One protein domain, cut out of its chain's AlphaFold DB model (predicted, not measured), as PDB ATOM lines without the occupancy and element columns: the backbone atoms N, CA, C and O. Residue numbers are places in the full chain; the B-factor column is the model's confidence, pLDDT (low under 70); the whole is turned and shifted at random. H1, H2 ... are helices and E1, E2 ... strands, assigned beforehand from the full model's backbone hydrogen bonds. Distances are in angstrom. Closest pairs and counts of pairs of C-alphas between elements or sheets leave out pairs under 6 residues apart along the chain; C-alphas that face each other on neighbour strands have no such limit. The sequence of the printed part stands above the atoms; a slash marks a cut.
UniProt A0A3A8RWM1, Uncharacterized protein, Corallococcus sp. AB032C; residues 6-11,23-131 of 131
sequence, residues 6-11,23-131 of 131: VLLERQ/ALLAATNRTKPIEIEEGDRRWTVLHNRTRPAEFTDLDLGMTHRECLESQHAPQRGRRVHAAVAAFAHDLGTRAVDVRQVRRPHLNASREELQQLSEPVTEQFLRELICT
ATOM      1  N   VAL A   6      25.428  54.849 -26.602       92.56
ATOM      2  CA  VAL A   6      24.405  55.894 -26.596       92.56
ATOM      3  C   VAL A   6      24.915  57.118 -27.341       92.56
ATOM      4  O   VAL A   6      26.087  57.485 -27.243       92.56
ATOM      5  N   LEU A   7      24.016  57.769 -28.075       92.25
ATOM      6  CA  LEU A   7      24.298  59.042 -28.722       92.25
ATOM      7  C   LEU A   7      24.073  60.173 -27.722       92.25
ATOM      8  O   LEU A   7      22.983  60.338 -27.176       92.25
ATOM      9  N   LEU A   8      25.123  60.949 -27.484       91.25
ATOM     10  CA  LEU A   8      25.089  62.122 -26.630       91.25
ATOM     11  C   LEU A   8      24.754  63.343 -27.480       91.25
ATOM     12  O   LEU A   8      25.494  63.715 -28.397       91.25
ATOM     13  N   GLU A   9      23.637  63.977 -27.144       92.31
ATOM     14  CA  GLU A   9      23.186  65.208 -27.775       92.31
ATOM     15  C   GLU A   9      23.210  66.342 -26.757       92.31
ATOM     16  O   GLU A   9      22.616  66.255 -25.681       92.31
ATOM     17  N   ARG A  10      23.901  67.426 -27.103       90.44
ATOM     18  CA  ARG A  10      23.922  68.655 -26.314       90.44
ATOM     19  C   ARG A  10      23.776  69.840 -27.251       90.44
ATOM     20  O   ARG A  10      24.383  69.871 -28.318       90.44
ATOM     21  N   GLN A  11      22.984  70.826 -26.839       91.31
ATOM     22  CA  GLN A  11      22.783  72.047 -27.615       91.31
ATOM     23  C   GLN A  11      24.132  72.700 -27.962       91.31
ATOM     24  O   GLN A  11      24.959  72.927 -27.079       91.31
ATOM     25  N   ALA A  23      23.548  52.745 -15.263       86.88
ATOM     26  CA  ALA A  23      22.610  51.958 -14.479       86.88
ATOM     27  C   ALA A  23      21.466  52.878 -14.050       86.88
ATOM     28  O   ALA A  23      21.699  54.031 -13.684       86.88
ATOM     29  N   LEU A  24      20.233  52.380 -14.122       88.62
ATOM     30  CA  LEU A  24      19.048  53.165 -13.807       88.62
ATOM     31  C   LEU A  24      18.462  52.718 -12.471       88.62
ATOM     32  O   LEU A  24      18.099  51.556 -12.304       88.62
ATOM     33  N   LEU A  25      18.332  53.670 -11.550       90.81
ATOM     34  CA  LEU A  25      17.550  53.531 -10.331       90.81
ATOM     35  C   LEU A  25      16.422  54.559 -10.382       90.81
ATOM     36  O   LEU A  25      16.670  55.752 -10.550       90.81
ATOM     37  N   ALA A  26      15.184  54.086 -10.267       90.44
ATOM     38  CA  ALA A  26      13.994  54.923 -10.298       90.44
ATOM     39  C   ALA A  26      13.165  54.676  -9.036       90.44
ATOM     40  O   ALA A  26      12.909  53.529  -8.672       90.44
ATOM     41  N   ALA A  27      12.743  55.757  -8.385       90.94
ATOM     42  CA  ALA A  27      11.850  55.727  -7.235       90.94
ATOM     43  C   ALA A  27      10.541  56.436  -7.593       90.94
ATOM     44  O   ALA A  27      10.540  57.468  -8.265       90.94
ATOM     45  N   THR A  28       9.416  55.868  -7.174       89.44
ATOM     46  CA  THR A  28       8.082  56.356  -7.526       89.44
ATOM     47  C   THR A  28       7.060  55.875  -6.509       89.44
ATOM     48  O   THR A  28       7.195  54.785  -5.960       89.44
ATOM     49  N   ASN A  29       6.022  56.681  -6.301       87.62
ATOM     50  CA  ASN A  29       4.864  56.334  -5.474       87.62
ATOM     51  C   ASN A  29       3.647  55.932  -6.327       87.62
ATOM     52  O   ASN A  29       2.544  55.795  -5.806       87.62
ATOM     53  N   ARG A  30       3.810  55.814  -7.654       87.69
ATOM     54  CA  ARG A  30       2.734  55.388  -8.562       87.69
ATOM     55  C   ARG A  30       2.586  53.871  -8.529       87.69
ATOM     56  O   ARG A  30       3.587  53.166  -8.553       87.69
ATOM     57  N   THR A  31       1.347  53.389  -8.590       84.06
ATOM     58  CA  THR A  31       1.019  51.954  -8.571       84.06
ATOM     59  C   THR A  31       1.533  51.204  -9.805       84.06
ATOM     60  O   THR A  31       2.069  50.111  -9.673       84.06
ATOM     61  N   LYS A  32       1.426  51.805 -10.999       88.12
ATOM     62  CA  LYS A  32       1.958  51.262 -12.263       88.12
ATOM     63  C   LYS A  32       2.848  52.312 -12.943       88.12
ATOM     64  O   LYS A  32       2.354  53.119 -13.729       88.12
ATOM     65  N   PRO A  33       4.138  52.401 -12.579       88.50
ATOM     66  CA  PRO A  33       5.040  53.423 -13.115       88.50
ATOM     67  C   PRO A  33       5.649  53.054 -14.473       88.50
ATOM     68  O   PRO A  33       6.053  53.950 -15.210       88.50
ATOM     69  N   ILE A  34       5.729  51.757 -14.773       91.38
ATOM     70  CA  ILE A  34       6.264  51.173 -16.005       91.38
ATOM     71  C   ILE A  34       5.467  49.912 -16.340       91.38
ATOM     72  O   ILE A  34       4.815  49.346 -15.460       91.38
ATOM     73  N   GLU A  35       5.555  49.465 -17.588       91.00
ATOM     74  CA  GLU A  35       5.029  48.166 -18.005       91.00
ATOM     75  C   GLU A  35       6.124  47.103 -17.927       91.00
ATOM     76  O   GLU A  35       7.276  47.354 -18.296       91.00
ATOM     77  N   ILE A  36       5.768  45.927 -17.412       90.62
ATOM     78  CA  ILE A  36       6.656  44.767 -17.327       90.62
ATOM     79  C   ILE A  36       6.033  43.626 -18.117       90.62
ATOM     80  O   ILE A  36       4.982  43.109 -17.753       90.62
ATOM     81  N   GLU A  37       6.719  43.227 -19.180       88.69
ATOM     82  CA  GLU A  37       6.344  42.092 -20.019       88.69
ATOM     83  C   GLU A  37       6.734  40.756 -19.369       88.69
ATOM     84  O   GLU A  37       7.657  40.663 -18.542       88.69
ATOM     85  N   GLU A  38       6.067  39.684 -19.799       83.81
ATOM     86  CA  GLU A  38       6.501  38.329 -19.478       83.81
ATOM     87  C   GLU A  38       7.908  38.077 -20.042       83.81
ATOM     88  O   GLU A  38       8.205  38.333 -21.206       83.81
ATOM     89  N   GLY A  39       8.820  37.611 -19.187       84.88
ATOM     90  CA  GLY A  39      10.218  37.401 -19.564       84.88
ATOM     91  C   GLY A  39      11.093  38.661 -19.602       84.88
ATOM     92  O   GLY A  39      12.267  38.542 -19.966       84.88
ATOM     93  N   ASP A  40      10.595  39.837 -19.183       88.19
ATOM     94  CA  ASP A  40      11.408  41.059 -19.086       88.19
ATOM     95  C   ASP A  40      12.649  40.840 -18.199       88.19
ATOM     96  O   ASP A  40      12.554  40.400 -17.047       88.19
ATOM     97  N   ARG A  41      13.825  41.168 -18.757       87.00
ATOM     98  CA  ARG A  41      15.152  40.967 -18.140       87.00
ATOM     99  C   ARG A  41      15.799  42.253 -17.620       87.00
ATOM    100  O   ARG A  41      16.980  42.245 -17.288       87.00
ATOM    101  N   ARG A  42      15.070  43.367 -17.609       87.94
ATOM    102  CA  ARG A  42      15.608  44.714 -17.378       87.94
ATOM    103  C   ARG A  42      15.355  45.201 -15.956       87.94
ATOM    104  O   ARG A  42      16.194  45.920 -15.422       87.94
ATOM    105  N   TRP A  43      14.225  44.827 -15.353       90.44
ATOM    106  CA  TRP A  43      13.731  45.488 -14.142       90.44
ATOM    107  C   TRP A  43      13.620  44.573 -12.929       90.44
ATOM    108  O   TRP A  43      12.781  43.673 -12.890       90.44
ATOM    109  N   THR A  44      14.404  44.877 -11.894       91.19
ATOM    110  CA  THR A  44      14.129  44.432 -10.523       91.19
ATOM    111  C   THR A  44      13.191  45.440  -9.863       91.19
ATOM    112  O   THR A  44      13.497  46.632  -9.834       91.19
ATOM    113  N   VAL A  45      12.068  44.972  -9.318       91.19
ATOM    114  CA  VAL A  45      11.067  45.821  -8.653       91.19
ATOM    115  C   VAL A  45      11.131  45.584  -7.157       91.19
ATOM    116  O   VAL A  45      11.039  44.447  -6.708       91.19
ATOM    117  N   LEU A  46      11.270  46.650  -6.377       90.06
ATOM    118  CA  LEU A  46      11.239  46.588  -4.920       90.06
ATOM    119  C   LEU A  46      10.117  47.497  -4.429       90.06
ATOM    120  O   LEU A  46      10.119  48.691  -4.722       90.06
ATOM    121  N   HIS A  47       9.167  46.936  -3.682       85.19
ATOM    122  CA  HIS A  47       8.086  47.701  -3.073       85.19
ATOM    123  C   HIS A  47       8.144  47.547  -1.555       85.19
ATOM    124  O   HIS A  47       7.944  46.459  -1.016       85.19
ATOM    125  N   ASN A  48       8.405  48.651  -0.857       78.50
ATOM    126  CA  ASN A  48       8.370  48.663   0.597       78.50
ATOM    127  C   ASN A  48       6.930  48.888   1.078       78.50
ATOM    128  O   ASN A  48       6.498  50.023   1.259       78.50
ATOM    129  N   ARG A  49       6.170  47.796   1.229       71.69
ATOM    130  CA  ARG A  49       4.763  47.836   1.677       71.69
ATOM    131  C   ARG A  49       4.618  48.132   3.167       71.69
ATOM    132  O   ARG A  49       3.566  48.567   3.624       71.69
ATOM    133  N   THR A  50       5.671  47.878   3.930       67.50
ATOM    134  CA  THR A  50       5.738  48.209   5.346       67.50
ATOM    135  C   THR A  50       6.350  49.588   5.496       67.50
ATOM    136  O   THR A  50       7.388  49.878   4.902       67.50
ATOM    137  N   ARG A  51       5.760  50.443   6.340       61.41
ATOM    138  CA  ARG A  51       6.502  51.605   6.837       61.41
ATOM    139  C   ARG A  51       7.811  51.055   7.408       61.41
ATOM    140  O   ARG A  51       7.720  50.075   8.153       61.41
ATOM    141  N   PRO A  52       8.992  51.600   7.049       61.34
ATOM    142  CA  PRO A  52      10.217  51.187   7.706       61.34
ATOM    143  C   PRO A  52       9.924  51.256   9.198       61.34
ATOM    144  O   PRO A  52       9.503  52.315   9.678       61.34
ATOM    145  N   ALA A  53      10.040  50.126   9.903       57.59
ATOM    146  CA  ALA A  53      10.066  50.182  11.353       57.59
ATOM    147  C   ALA A  53      11.100  51.256  11.709       57.59
ATOM    148  O   ALA A  53      12.066  51.425  10.956       57.59
ATOM    149  N   GLU A  54      10.882  52.025  12.774       58.94
ATOM    150  CA  GLU A  54      11.878  52.983  13.256       58.94
ATOM    151  C   GLU A  54      13.096  52.189  13.747       58.94
ATOM    152  O   GLU A  54      13.295  51.938  14.931       58.94
ATOM    153  N   PHE A  55      13.867  51.681  12.791       55.50
ATOM    154  CA  PHE A  55      15.028  50.866  13.003       55.50
ATOM    155  C   PHE A  55      16.103  51.843  13.432       55.50
ATOM    156  O   PHE A  55      16.443  52.783  12.703       55.50
ATOM    157  N   THR A  56      16.550  51.662  14.664       57.66
ATOM    158  CA  THR A  56      17.717  52.363  15.171       57.66
ATOM    159  C   THR A  56      18.911  51.586  14.651       57.66
ATOM    160  O   THR A  56      19.096  50.424  15.011       57.66
ATOM    161  N   ASP A  57      19.674  52.191  13.749       58.50
ATOM    162  CA  ASP A  57      20.940  51.609  13.321       58.50
ATOM    163  C   ASP A  57      21.869  51.552  14.547       58.50
ATOM    164  O   ASP A  57      22.105  52.577  15.191       58.50
ATOM    165  N   LEU A  58      22.332  50.352  14.910       56.72
ATOM    166  CA  LEU A  58      23.154  50.111  16.102       56.72
ATOM    167  C   LEU A  58      24.514  50.824  16.030       56.72
ATOM    168  O   LEU A  58      25.036  51.225  17.069       56.72
ATOM    169  N   ASP A  59      25.053  51.036  14.827       63.66
ATOM    170  CA  ASP A  59      26.373  51.640  14.623       63.66
ATOM    171  C   ASP A  59      26.299  53.173  14.550       63.66
ATOM    172  O   ASP A  59      27.230  53.888  14.947       63.66
ATOM    173  N   LEU A  60      25.172  53.709  14.073       65.12
ATOM    174  CA  LEU A  60      24.938  55.153  14.001       65.12
ATOM    175  C   LEU A  60      24.193  55.707  15.222       65.12
ATOM    176  O   LEU A  60      24.294  56.909  15.484       65.12
ATOM    177  N   GLY A  61      23.488  54.859  15.976       69.88
ATOM    178  CA  GLY A  61      22.661  55.248  17.121       69.88
ATOM    179  C   GLY A  61      21.535  56.212  16.740       69.88
ATOM    180  O   GLY A  61      21.165  57.064  17.543       69.88
ATOM    181  N   MET A  62      21.056  56.139  15.496       72.75
ATOM    182  CA  MET A  62      20.057  57.047  14.931       72.75
ATOM    183  C   MET A  62      18.931  56.253  14.280       72.75
ATOM    184  O   MET A  62      19.149  55.193  13.690       72.75
ATOM    185  N   THR A  63      17.723  56.801  14.351       75.75
ATOM    186  CA  THR A  63      16.578  56.318  13.583       75.75
ATOM    187  C   THR A  63      16.746  56.641  12.095       75.75
ATOM    188  O   THR A  63      17.434  57.590  11.706       75.75
ATOM    189  N   HIS A  64      16.055  55.897  11.228       73.38
ATOM    190  CA  HIS A  64      16.028  56.171   9.784       73.38
ATOM    191  C   HIS A  64      15.624  57.621   9.452       73.38
ATOM    192  O   HIS A  64      16.168  58.234   8.533       73.38
ATOM    193  N   ARG A  65      14.691  58.199  10.221       76.19
ATOM    194  CA  ARG A  65      14.257  59.590  10.050       76.19
ATOM    195  C   ARG A  65      15.384  60.575  10.360       76.19
ATOM    196  O   ARG A  65      15.658  61.449   9.544       76.19
ATOM    197  N   GLU A  66      16.050  60.403  11.497       77.12
ATOM    198  CA  GLU A  66      17.185  61.246  11.888       77.12
ATOM    199  C   GLU A  66      18.342  61.127  10.895       77.12
ATOM    200  O   GLU A  66      18.999  62.123  10.603       77.12
ATOM    201  N   CYS A  67      18.562  59.936  10.330       76.38
ATOM    202  CA  CYS A  67      19.539  59.725   9.268       76.38
ATOM    203  C   CYS A  67      19.220  60.583   8.031       76.38
ATOM    204  O   CYS A  67      20.086  61.333   7.577       76.38
ATOM    205  N   LEU A  68      17.980  60.550   7.530       76.75
ATOM    206  CA  LEU A  68      17.557  61.373   6.388       76.75
ATOM    207  C   LEU A  68      17.676  62.874   6.680       76.75
ATOM    208  O   LEU A  68      18.234  63.619   5.879       76.75
ATOM    209  N   GLU A  69      17.209  63.316   7.847       79.38
ATOM    210  CA  GLU A  69      17.286  64.722   8.259       79.38
ATOM    211  C   GLU A  69      18.744  65.182   8.446       79.38
ATOM    212  O   GLU A  69      19.091  66.328   8.150       79.38
ATOM    213  N   SER A  70      19.637  64.278   8.867       75.94
ATOM    214  CA  SER A  70      21.056  64.579   9.062       75.94
ATOM    215  C   SER A  70      21.831  64.843   7.775       75.94
ATOM    216  O   SER A  70      22.869  65.503   7.842       75.94
ATOM    217  N   GLN A  71      21.335  64.401   6.611       70.69
ATOM    218  CA  GLN A  71      21.967  64.679   5.312       70.69
ATOM    219  C   GLN A  71      22.030  66.184   5.016       70.69
ATOM    220  O   GLN A  71      22.900  66.643   4.280       70.69
ATOM    221  N   HIS A  72      21.143  66.965   5.634       73.00
ATOM    222  CA  HIS A  72      21.109  68.420   5.514       73.00
ATOM    223  C   HIS A  72      21.902  69.138   6.622       73.00
ATOM    224  O   HIS A  72      22.033  70.360   6.591       73.00
ATOM    225  N   ALA A  73      22.460  68.401   7.592       73.50
ATOM    226  CA  ALA A  73      23.214  68.937   8.722       73.50
ATOM    227  C   ALA A  73      24.728  68.649   8.574       73.50
ATOM    228  O   ALA A  73      25.128  67.482   8.590       73.50
ATOM    229  N   PRO A  74      25.613  69.667   8.534       68.19
ATOM    230  CA  PRO A  74      27.028  69.493   8.173       68.19
ATOM    231  C   PRO A  74      27.812  68.492   9.038       68.19
ATOM    232  O   PRO A  74      28.660  67.757   8.538       68.19
ATOM    233  N   GLN A  75      27.548  68.459  10.348       67.38
ATOM    234  CA  GLN A  75      28.314  67.635  11.291       67.38
ATOM    235  C   GLN A  75      27.757  66.212  11.431       67.38
ATOM    236  O   GLN A  75      28.533  65.255  11.436       67.38
ATOM    237  N   ARG A  76      26.426  66.047  11.510       66.56
ATOM    238  CA  ARG A  76      25.799  64.714  11.584       66.56
ATOM    239  C   ARG A  76      25.848  63.986  10.236       66.56
ATOM    240  O   ARG A  76      26.179  62.803  10.218       66.56
ATOM    241  N   GLY A  77      25.655  64.695   9.122       72.38
ATOM    242  CA  GLY A  77      25.726  64.122   7.777       72.38
ATOM    243  C   GLY A  77      27.096  63.524   7.449       72.38
ATOM    244  O   GLY A  77      27.174  62.495   6.782       72.38
ATOM    245  N   ARG A  78      28.193  64.078   7.990       79.44
ATOM    246  CA  ARG A  78      29.550  63.553   7.753       79.44
ATOM    247  C   ARG A  78      29.717  62.098   8.207       79.44
ATOM    248  O   ARG A  78      30.381  61.334   7.511       79.44
ATOM    249  N   ARG A  79      29.123  61.701   9.342       77.88
ATOM    250  CA  ARG A  79      29.189  60.309   9.832       77.88
ATOM    251  C   ARG A  79      28.397  59.363   8.932       77.88
ATOM    252  O   ARG A  79      28.899  58.297   8.599       77.88
ATOM    253  N   VAL A  80      27.215  59.788   8.485       79.25
ATOM    254  CA  VAL A  80      26.386  59.015   7.549       79.25
ATOM    255  C   VAL A  80      27.105  58.833   6.213       79.25
ATOM    256  O   VAL A  80      27.226  57.713   5.728       79.25
ATOM    257  N   HIS A  81      27.672  59.900   5.643       82.31
ATOM    258  CA  HIS A  81      28.442  59.803   4.400       82.31
ATOM    259  C   HIS A  81      29.688  58.925   4.542       82.31
ATOM    260  O   HIS A  81      30.010  58.187   3.613       82.31
ATOM    261  N   ALA A  82      30.368  58.962   5.693       84.88
ATOM    262  CA  ALA A  82      31.496  58.075   5.963       84.88
ATOM    263  C   ALA A  82      31.067  56.600   6.007       84.88
ATOM    264  O   ALA A  82      31.730  55.766   5.396       84.88
ATOM    265  N   ALA A  83      29.940  56.285   6.654       82.75
ATOM    266  CA  ALA A  83      29.387  54.931   6.675       82.75
ATOM    267  C   ALA A  83      28.974  54.454   5.270       82.75
ATOM    268  O   ALA A  83      29.322  53.345   4.873       82.75
ATOM    269  N   VAL A  84      28.316  55.309   4.475       84.19
ATOM    270  CA  VAL A  84      27.961  55.003   3.074       84.19
ATOM    271  C   VAL A  84      29.210  54.757   2.223       84.19
ATOM    272  O   VAL A  84      29.235  53.821   1.426       84.19
ATOM    273  N   ALA A  85      30.258  55.567   2.390       87.06
ATOM    274  CA  ALA A  85      31.515  55.396   1.667       87.06
ATOM    275  C   ALA A  85      32.241  54.100   2.060       87.06
ATOM    276  O   ALA A  85      32.730  53.392   1.181       87.06
ATOM    277  N   ALA A  86      32.272  53.766   3.354       87.56
ATOM    278  CA  ALA A  86      32.831  52.509   3.845       87.56
ATOM    279  C   ALA A  86      32.063  51.305   3.280       87.56
ATOM    280  O   ALA A  86      32.664  50.409   2.699       87.56
ATOM    281  N   PHE A  87      30.730  51.344   3.330       85.81
ATOM    282  CA  PHE A  87      29.887  50.310   2.734       85.81
ATOM    283  C   PHE A  87      30.130  50.154   1.225       85.81
ATOM    284  O   PHE A  87      30.249  49.036   0.725       85.81
ATOM    285  N   ALA A  88      30.249  51.259   0.483       87.19
ATOM    286  CA  ALA A  88      30.553  51.218  -0.945       87.19
ATOM    287  C   ALA A  88      31.939  50.612  -1.231       87.19
ATOM    288  O   ALA A  88      32.090  49.847  -2.185       87.19
ATOM    289  N   HIS A  89      32.939  50.922  -0.401       89.62
ATOM    290  CA  HIS A  89      34.267  50.319  -0.487       89.62
ATOM    291  C   HIS A  89      34.214  48.806  -0.236       89.62
ATOM    292  O   HIS A  89      34.726  48.029  -1.043       89.62
ATOM    293  N   ASP A  90      33.517  48.385   0.819       90.12
ATOM    294  CA  ASP A  90      33.329  46.975   1.156       90.12
ATOM    295  C   ASP A  90      32.611  46.218   0.036       90.12
ATOM    296  O   ASP A  90      33.005  45.107  -0.312       90.12
ATOM    297  N   LEU A  91      31.592  46.815  -0.590       85.56
ATOM    298  CA  LEU A  91      30.934  46.226  -1.759       85.56
ATOM    299  C   LEU A  91      31.893  46.051  -2.942       85.56
ATOM    300  O   LEU A  91      31.829  45.031  -3.624       85.56
ATOM    301  N   GLY A  92      32.793  47.011  -3.168       83.50
ATOM    302  CA  GLY A  92      33.778  46.958  -4.250       83.50
ATOM    303  C   GLY A  92      34.814  45.839  -4.103       83.50
ATOM    304  O   GLY A  92      35.406  45.430  -5.099       83.50
ATOM    305  N   THR A  93      35.021  45.324  -2.888       87.06
ATOM    306  CA  THR A  93      35.973  44.231  -2.615       87.06
ATOM    307  C   THR A  93      35.328  42.845  -2.616       87.06
ATOM    308  O   THR A  93      36.031  41.832  -2.620       87.06
ATOM    309  N   ARG A  94      33.993  42.767  -2.641       86.00
ATOM    310  CA  ARG A  94      33.270  41.492  -2.642       86.00
ATOM    311  C   ARG A  94      33.257  40.863  -4.030       86.00
ATOM    312  O   ARG A  94      33.007  41.522  -5.037       86.00
ATOM    313  N   ALA A  95      33.449  39.547  -4.073       84.31
ATOM    314  CA  ALA A  95      33.205  38.776  -5.282       84.31
ATOM    315  C   ALA A  95      31.700  38.786  -5.594       84.31
ATOM    316  O   ALA A  95      30.883  38.340  -4.787       84.31
ATOM    317  N   VAL A  96      31.339  39.306  -6.765       81.50
ATOM    318  CA  VAL A  96      29.950  39.392  -7.227       81.50
ATOM    319  C   VAL A  96      29.694  38.298  -8.258       81.50
ATOM    320  O   VAL A  96      30.380  38.226  -9.279       81.50
ATOM    321  N   ASP A  97      28.670  37.472  -8.030       83.06
ATOM    322  CA  ASP A  97      28.181  36.558  -9.063       83.06
ATOM    323  C   ASP A  97      27.433  37.349 -10.146       83.06
ATOM    324  O   ASP A  97      26.245  37.664 -10.048       83.06
ATOM    325  N   VAL A  98      28.148  37.648 -11.230       79.44
ATOM    326  CA  VAL A  98      27.617  38.366 -12.394       79.44
ATOM    327  C   VAL A  98      26.415  37.676 -13.042       79.44
ATOM    328  O   VAL A  98      25.650  38.333 -13.747       79.44
ATOM    329  N   ARG A  99      26.206  36.368 -12.824       79.12
ATOM    330  CA  ARG A  99      25.027  35.660 -13.346       79.12
ATOM    331  C   ARG A  99      23.752  36.113 -12.644       79.12
ATOM    332  O   ARG A  99      22.722  36.220 -13.306       79.12
ATOM    333  N   GLN A 100      23.838  36.416 -11.350       74.94
ATOM    334  CA  GLN A 100      22.715  36.934 -10.571       74.94
ATOM    335  C   GLN A 100      22.426  38.398 -10.905       74.94
ATOM    336  O   GLN A 100      21.269  38.777 -11.009       74.94
ATOM    337  N   VAL A 101      23.458  39.202 -11.178       74.88
ATOM    338  CA  VAL A 101      23.294  40.619 -11.566       74.88
ATOM    339  C   VAL A 101      22.600  40.772 -12.924       74.88
ATOM    340  O   VAL A 101      21.875  41.734 -13.158       74.88
ATOM    341  N   ARG A 102      22.809  39.818 -13.839       74.81
ATOM    342  CA  ARG A 102      22.244  39.853 -15.199       74.81
ATOM    343  C   ARG A 102      20.758  39.515 -15.272       74.81
ATOM    344  O   ARG A 102      20.174  39.663 -16.345       74.81
ATOM    345  N   ARG A 103      20.162  39.000 -14.196       82.19
ATOM    346  CA  ARG A 103      18.743  38.642 -14.166       82.19
ATOM    347  C   ARG A 103      18.028  39.476 -13.117       82.19
ATOM    348  O   ARG A 103      18.538  39.604 -12.008       82.19
ATOM    349  N   PRO A 104      16.837  40.003 -13.430       86.50
ATOM    350  CA  PRO A 104      16.023  40.637 -12.419       86.50
ATOM    351  C   PRO A 104      15.724  39.691 -11.269       86.50
ATOM    352  O   PRO A 104      15.490  38.497 -11.476       86.50
ATOM    353  N   HIS A 105      15.687  40.237 -10.062       87.50
ATOM    354  CA  HIS A 105      15.236  39.479  -8.912       87.50
ATOM    355  C   HIS A 105      13.726  39.226  -9.031       87.50
ATOM    356  O   HIS A 105      12.944  40.160  -9.223       87.50
ATOM    357  N   LEU A 106      13.330  37.956  -8.944       86.56
ATOM    358  CA  LEU A 106      11.931  37.543  -8.968       86.56
ATOM    359  C   LEU A 106      11.348  37.680  -7.565       86.56
ATOM    360  O   LEU A 106      11.864  37.093  -6.615       86.56
ATOM    361  N   ASN A 107      10.292  38.477  -7.441       89.31
ATOM    362  CA  ASN A 107       9.569  38.677  -6.196       89.31
ATOM    363  C   ASN A 107       8.101  39.033  -6.473       89.31
ATOM    364  O   ASN A 107       7.733  39.398  -7.592       89.31
ATOM    365  N   ALA A 108       7.285  38.992  -5.420       90.19
ATOM    366  CA  ALA A 108       5.853  39.267  -5.504       90.19
ATOM    367  C   ALA A 108       5.533  40.669  -6.059       90.19
ATOM    368  O   ALA A 108       4.533  40.851  -6.742       90.19
ATOM    369  N   SER A 109       6.380  41.673  -5.791       90.06
ATOM    370  CA  SER A 109       6.173  43.038  -6.300       90.06
ATOM    371  C   SER A 109       6.332  43.119  -7.817       90.06
ATOM    372  O   SER A 109       5.591  43.839  -8.482       90.06
ATOM    373  N   ARG A 110       7.296  42.381  -8.373       91.31
ATOM    374  CA  ARG A 110       7.493  42.284  -9.818       91.31
ATOM    375  C   ARG A 110       6.344  41.517 -10.474       91.31
ATOM    376  O   ARG A 110       5.873  41.946 -11.520       91.31
ATOM    377  N   GLU A 111       5.911  40.411  -9.876       90.69
ATOM    378  CA  GLU A 111       4.790  39.600 -10.378       90.69
ATOM    379  C   GLU A 111       3.482  40.397 -10.421       90.69
ATOM    380  O   GLU A 111       2.814  40.418 -11.450       90.69
ATOM    381  N   GLU A 112       3.167  41.129  -9.351       89.31
ATOM    382  CA  GLU A 112       2.008  42.024  -9.297       89.31
ATOM    383  C   GLU A 112       2.069  43.089 -10.400       89.31
ATOM    384  O   GLU A 112       1.099  43.296 -11.129       89.31
ATOM    385  N   LEU A 113       3.221  43.747 -10.577       91.31
ATOM    386  CA  LEU A 113       3.362  44.768 -11.614       91.31
ATOM    387  C   LEU A 113       3.271  44.177 -13.032       91.31
ATOM    388  O   LEU A 113       2.752  44.838 -13.931       91.31
ATOM    389  N   GLN A 114       3.731  42.940 -13.232       90.88
ATOM    390  CA  GLN A 114       3.576  42.214 -14.493       90.88
ATOM    391  C   GLN A 114       2.098  41.900 -14.775       90.88
ATOM    392  O   GLN A 114       1.630  42.177 -15.873       90.88
ATOM    393  N   GLN A 115       1.335  41.427 -13.786       87.06
ATOM    394  CA  GLN A 115      -0.111  41.187 -13.930       87.06
ATOM    395  C   GLN A 115      -0.877  42.472 -14.268       87.06
ATOM    396  O   GLN A 115      -1.736  42.473 -15.142       87.06
ATOM    397  N   LEU A 116      -0.529  43.596 -13.633       87.50
ATOM    398  CA  LEU A 116      -1.103  44.912 -13.953       87.50
ATOM    399  C   LEU A 116      -0.682  45.443 -15.337       87.50
ATOM    400  O   LEU A 116      -1.264  46.404 -15.852       87.50
ATOM    401  N   SER A 117       0.377  44.878 -15.913       87.81
ATOM    402  CA  SER A 117       0.869  45.215 -17.252       87.81
ATOM    403  C   SER A 117       0.257  44.341 -18.339       87.81
ATOM    404  O   SER A 117       0.301  44.725 -19.504       87.81
ATOM    405  N   GLU A 118      -0.329  43.204 -17.975       85.12
ATOM    406  CA  GLU A 118      -0.920  42.272 -18.922       85.12
ATOM    407  C   GLU A 118      -2.217  42.846 -19.521       85.12
ATOM    408  O   GLU A 118      -3.077  43.350 -18.788       85.12
ATOM    409  N   PRO A 119      -2.388  42.794 -20.854       84.25
ATOM    410  CA  PRO A 119      -3.644  43.162 -21.486       84.25
ATOM    411  C   PRO A 119      -4.788  42.267 -20.999       84.25
ATOM    412  O   PRO A 119      -4.662  41.046 -20.960       84.25
ATOM    413  N   VAL A 120      -5.952  42.862 -20.724       81.12
ATOM    414  CA  VAL A 120      -7.160  42.133 -20.278       81.12
ATOM    415  C   VAL A 120      -7.560  41.018 -21.256       81.12
ATOM    416  O   VAL A 120      -8.089  39.988 -20.851       81.12
ATOM    417  N   THR A 121      -7.282  41.192 -22.551       81.19
ATOM    418  CA  THR A 121      -7.536  40.176 -23.582       81.19
ATOM    419  C   THR A 121      -6.706  38.908 -23.389       81.19
ATOM    420  O   THR A 121      -7.231  37.821 -23.594       81.19
ATOM    421  N   GLU A 122      -5.442  39.030 -22.977       79.12
ATOM    422  CA  GLU A 122      -4.564  37.879 -22.716       79.12
ATOM    423  C   GLU A 122      -5.008  37.132 -21.452       79.12
ATOM    424  O   GLU A 122      -5.116  35.905 -21.457       79.12
ATOM    425  N   GLN A 123      -5.395  37.877 -20.411       75.75
ATOM    426  CA  GLN A 123      -5.957  37.302 -19.184       75.75
ATOM    427  C   GLN A 123      -7.214  36.475 -19.481       75.75
ATOM    428  O   GLN A 123      -7.324  35.324 -19.061       75.75
ATOM    429  N   PHE A 124      -8.127  37.034 -20.278       78.12
ATOM    430  CA  PHE A 124      -9.362  36.363 -20.674       78.12
ATOM    431  C   PHE A 124      -9.117  35.103 -21.521       78.12
ATOM    432  O   PHE A 124      -9.756  34.074 -21.305       78.12
ATOM    433  N   LEU A 125      -8.177  35.149 -22.473       83.00
ATOM    434  CA  LEU A 125      -7.826  33.982 -23.290       83.00
ATOM    435  C   LEU A 125      -7.227  32.852 -22.449       83.00
ATOM    436  O   LEU A 125      -7.536  31.684 -22.684       83.00
ATOM    437  N   ARG A 126      -6.404  33.183 -21.452       79.25
ATOM    438  CA  ARG A 126      -5.818  32.191 -20.548       79.25
ATOM    439  C   ARG A 126      -6.890  31.489 -19.714       79.25
ATOM    440  O   ARG A 126      -6.831  30.273 -19.565       79.25
ATOM    441  N   GLU A 127      -7.884  32.228 -19.226       78.75
ATOM    442  CA  GLU A 127      -9.013  31.649 -18.490       78.75
ATOM    443  C   GLU A 127      -9.870  30.724 -19.368       78.75
ATOM    444  O   GLU A 127     -10.238  29.645 -18.918       78.75
ATOM    445  N   LEU A 128     -10.115  31.088 -20.634       77.56
ATOM    446  CA  LEU A 128     -10.880  30.272 -21.589       77.56
ATOM    447  C   LEU A 128     -10.192  28.966 -22.006       77.56
ATOM    448  O   LEU A 128     -10.869  27.993 -22.318       77.56
ATOM    449  N   ILE A 129      -8.859  28.956 -22.089       72.31
ATOM    450  CA  ILE A 129      -8.082  27.792 -22.548       72.31
ATOM    451  C   ILE A 129      -7.809  26.807 -21.395       72.31
ATOM    452  O   ILE A 129      -7.542  25.630 -21.636       72.31
ATOM    453  N   CYS A 130      -7.863  27.270 -20.143       56.91
ATOM    454  CA  CYS A 130      -7.606  26.452 -18.953       56.91
ATOM    455  C   CYS A 130      -8.866  25.842 -18.304       56.91
ATOM    456  O   CYS A 130      -8.727  25.134 -17.303       56.91
ATOM    457  N   THR A 131     -10.055  26.080 -18.865       50.81
ATOM    458  CA  THR A 131     -11.320  25.379 -18.558       50.81
ATOM    459  C   THR A 131     -11.658  24.350 -19.621       50.81
ATOM    460  O   THR A 131     -12.079  23.235 -19.242       50.81
TER     461      THR A 131
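Overview. This is residues 6 to 11 and 23 to 131 of the 131 residues of an uncharacterized protein of Corallococcus sp. AB032C (UniProt A0A3A8RWM1). A wide, open ring with few contacts: the long unnamed stretch of residues 23 to 63 makes one side, and H1 and H2, meeting in a corner, make the other, with H2 and H3 leading back towards H4. E1 lies detached across the cut, and the end of H5, residues 124 to 129, sticks out at the far end. The printed part has 115 residues, with one named strand and five named helices in the order E1, H1, H2, H3, H4, H5; it is mostly helix, though under half of the residues are in named elements. It is only just extended, close to loose, with a radius of gyration of the C-alphas of 20.3 A, and elongated, spanning 63 by 40 by 39 A.

Along the chain. E1, residues 6 to 10, begins at C-alpha 6 (24.405, 55.894, -26.596). H1 is residues 64 to 70, 9.8 A long. H2, residues 74 to 93, is the longest at 28.9 A. H3 is residues 98 to 101, and H4, residues 108 to 115, is 10.5 A. H5, residues 120 to 129, is 14.5 A and ends at C-alpha 129 (-8.082, 27.792, -22.548).

Arrangement. E1 pairs with no named strand and is apart from H1. H1 and H2 touch at a steep tilt of 62 degrees, opposite ways; the closest C-alphas, of Ser 70 and Gly 77, are 4.9 A apart, and H2 touches with residues 76 to 80 alone. H3, H4 and H5 touch no helix. Every O i to N i+4 pair is within hydrogen-bond range in H1, H4 and H5, and 13 of 16 in H2; H3 is too short for such a pair.

Size, cuts and confidence. The C-alphas farthest apart, of Gln 75 and Thr 131, are 65.2 A apart. Residues 12 to 22 are not printed; C-alphas 11 and 23 are 24.0 A apart across the cut. Of the links printed whole, none is long. The pLDDT is under 70 at residues 50 to 61, 74 to 76 and 130 to 131.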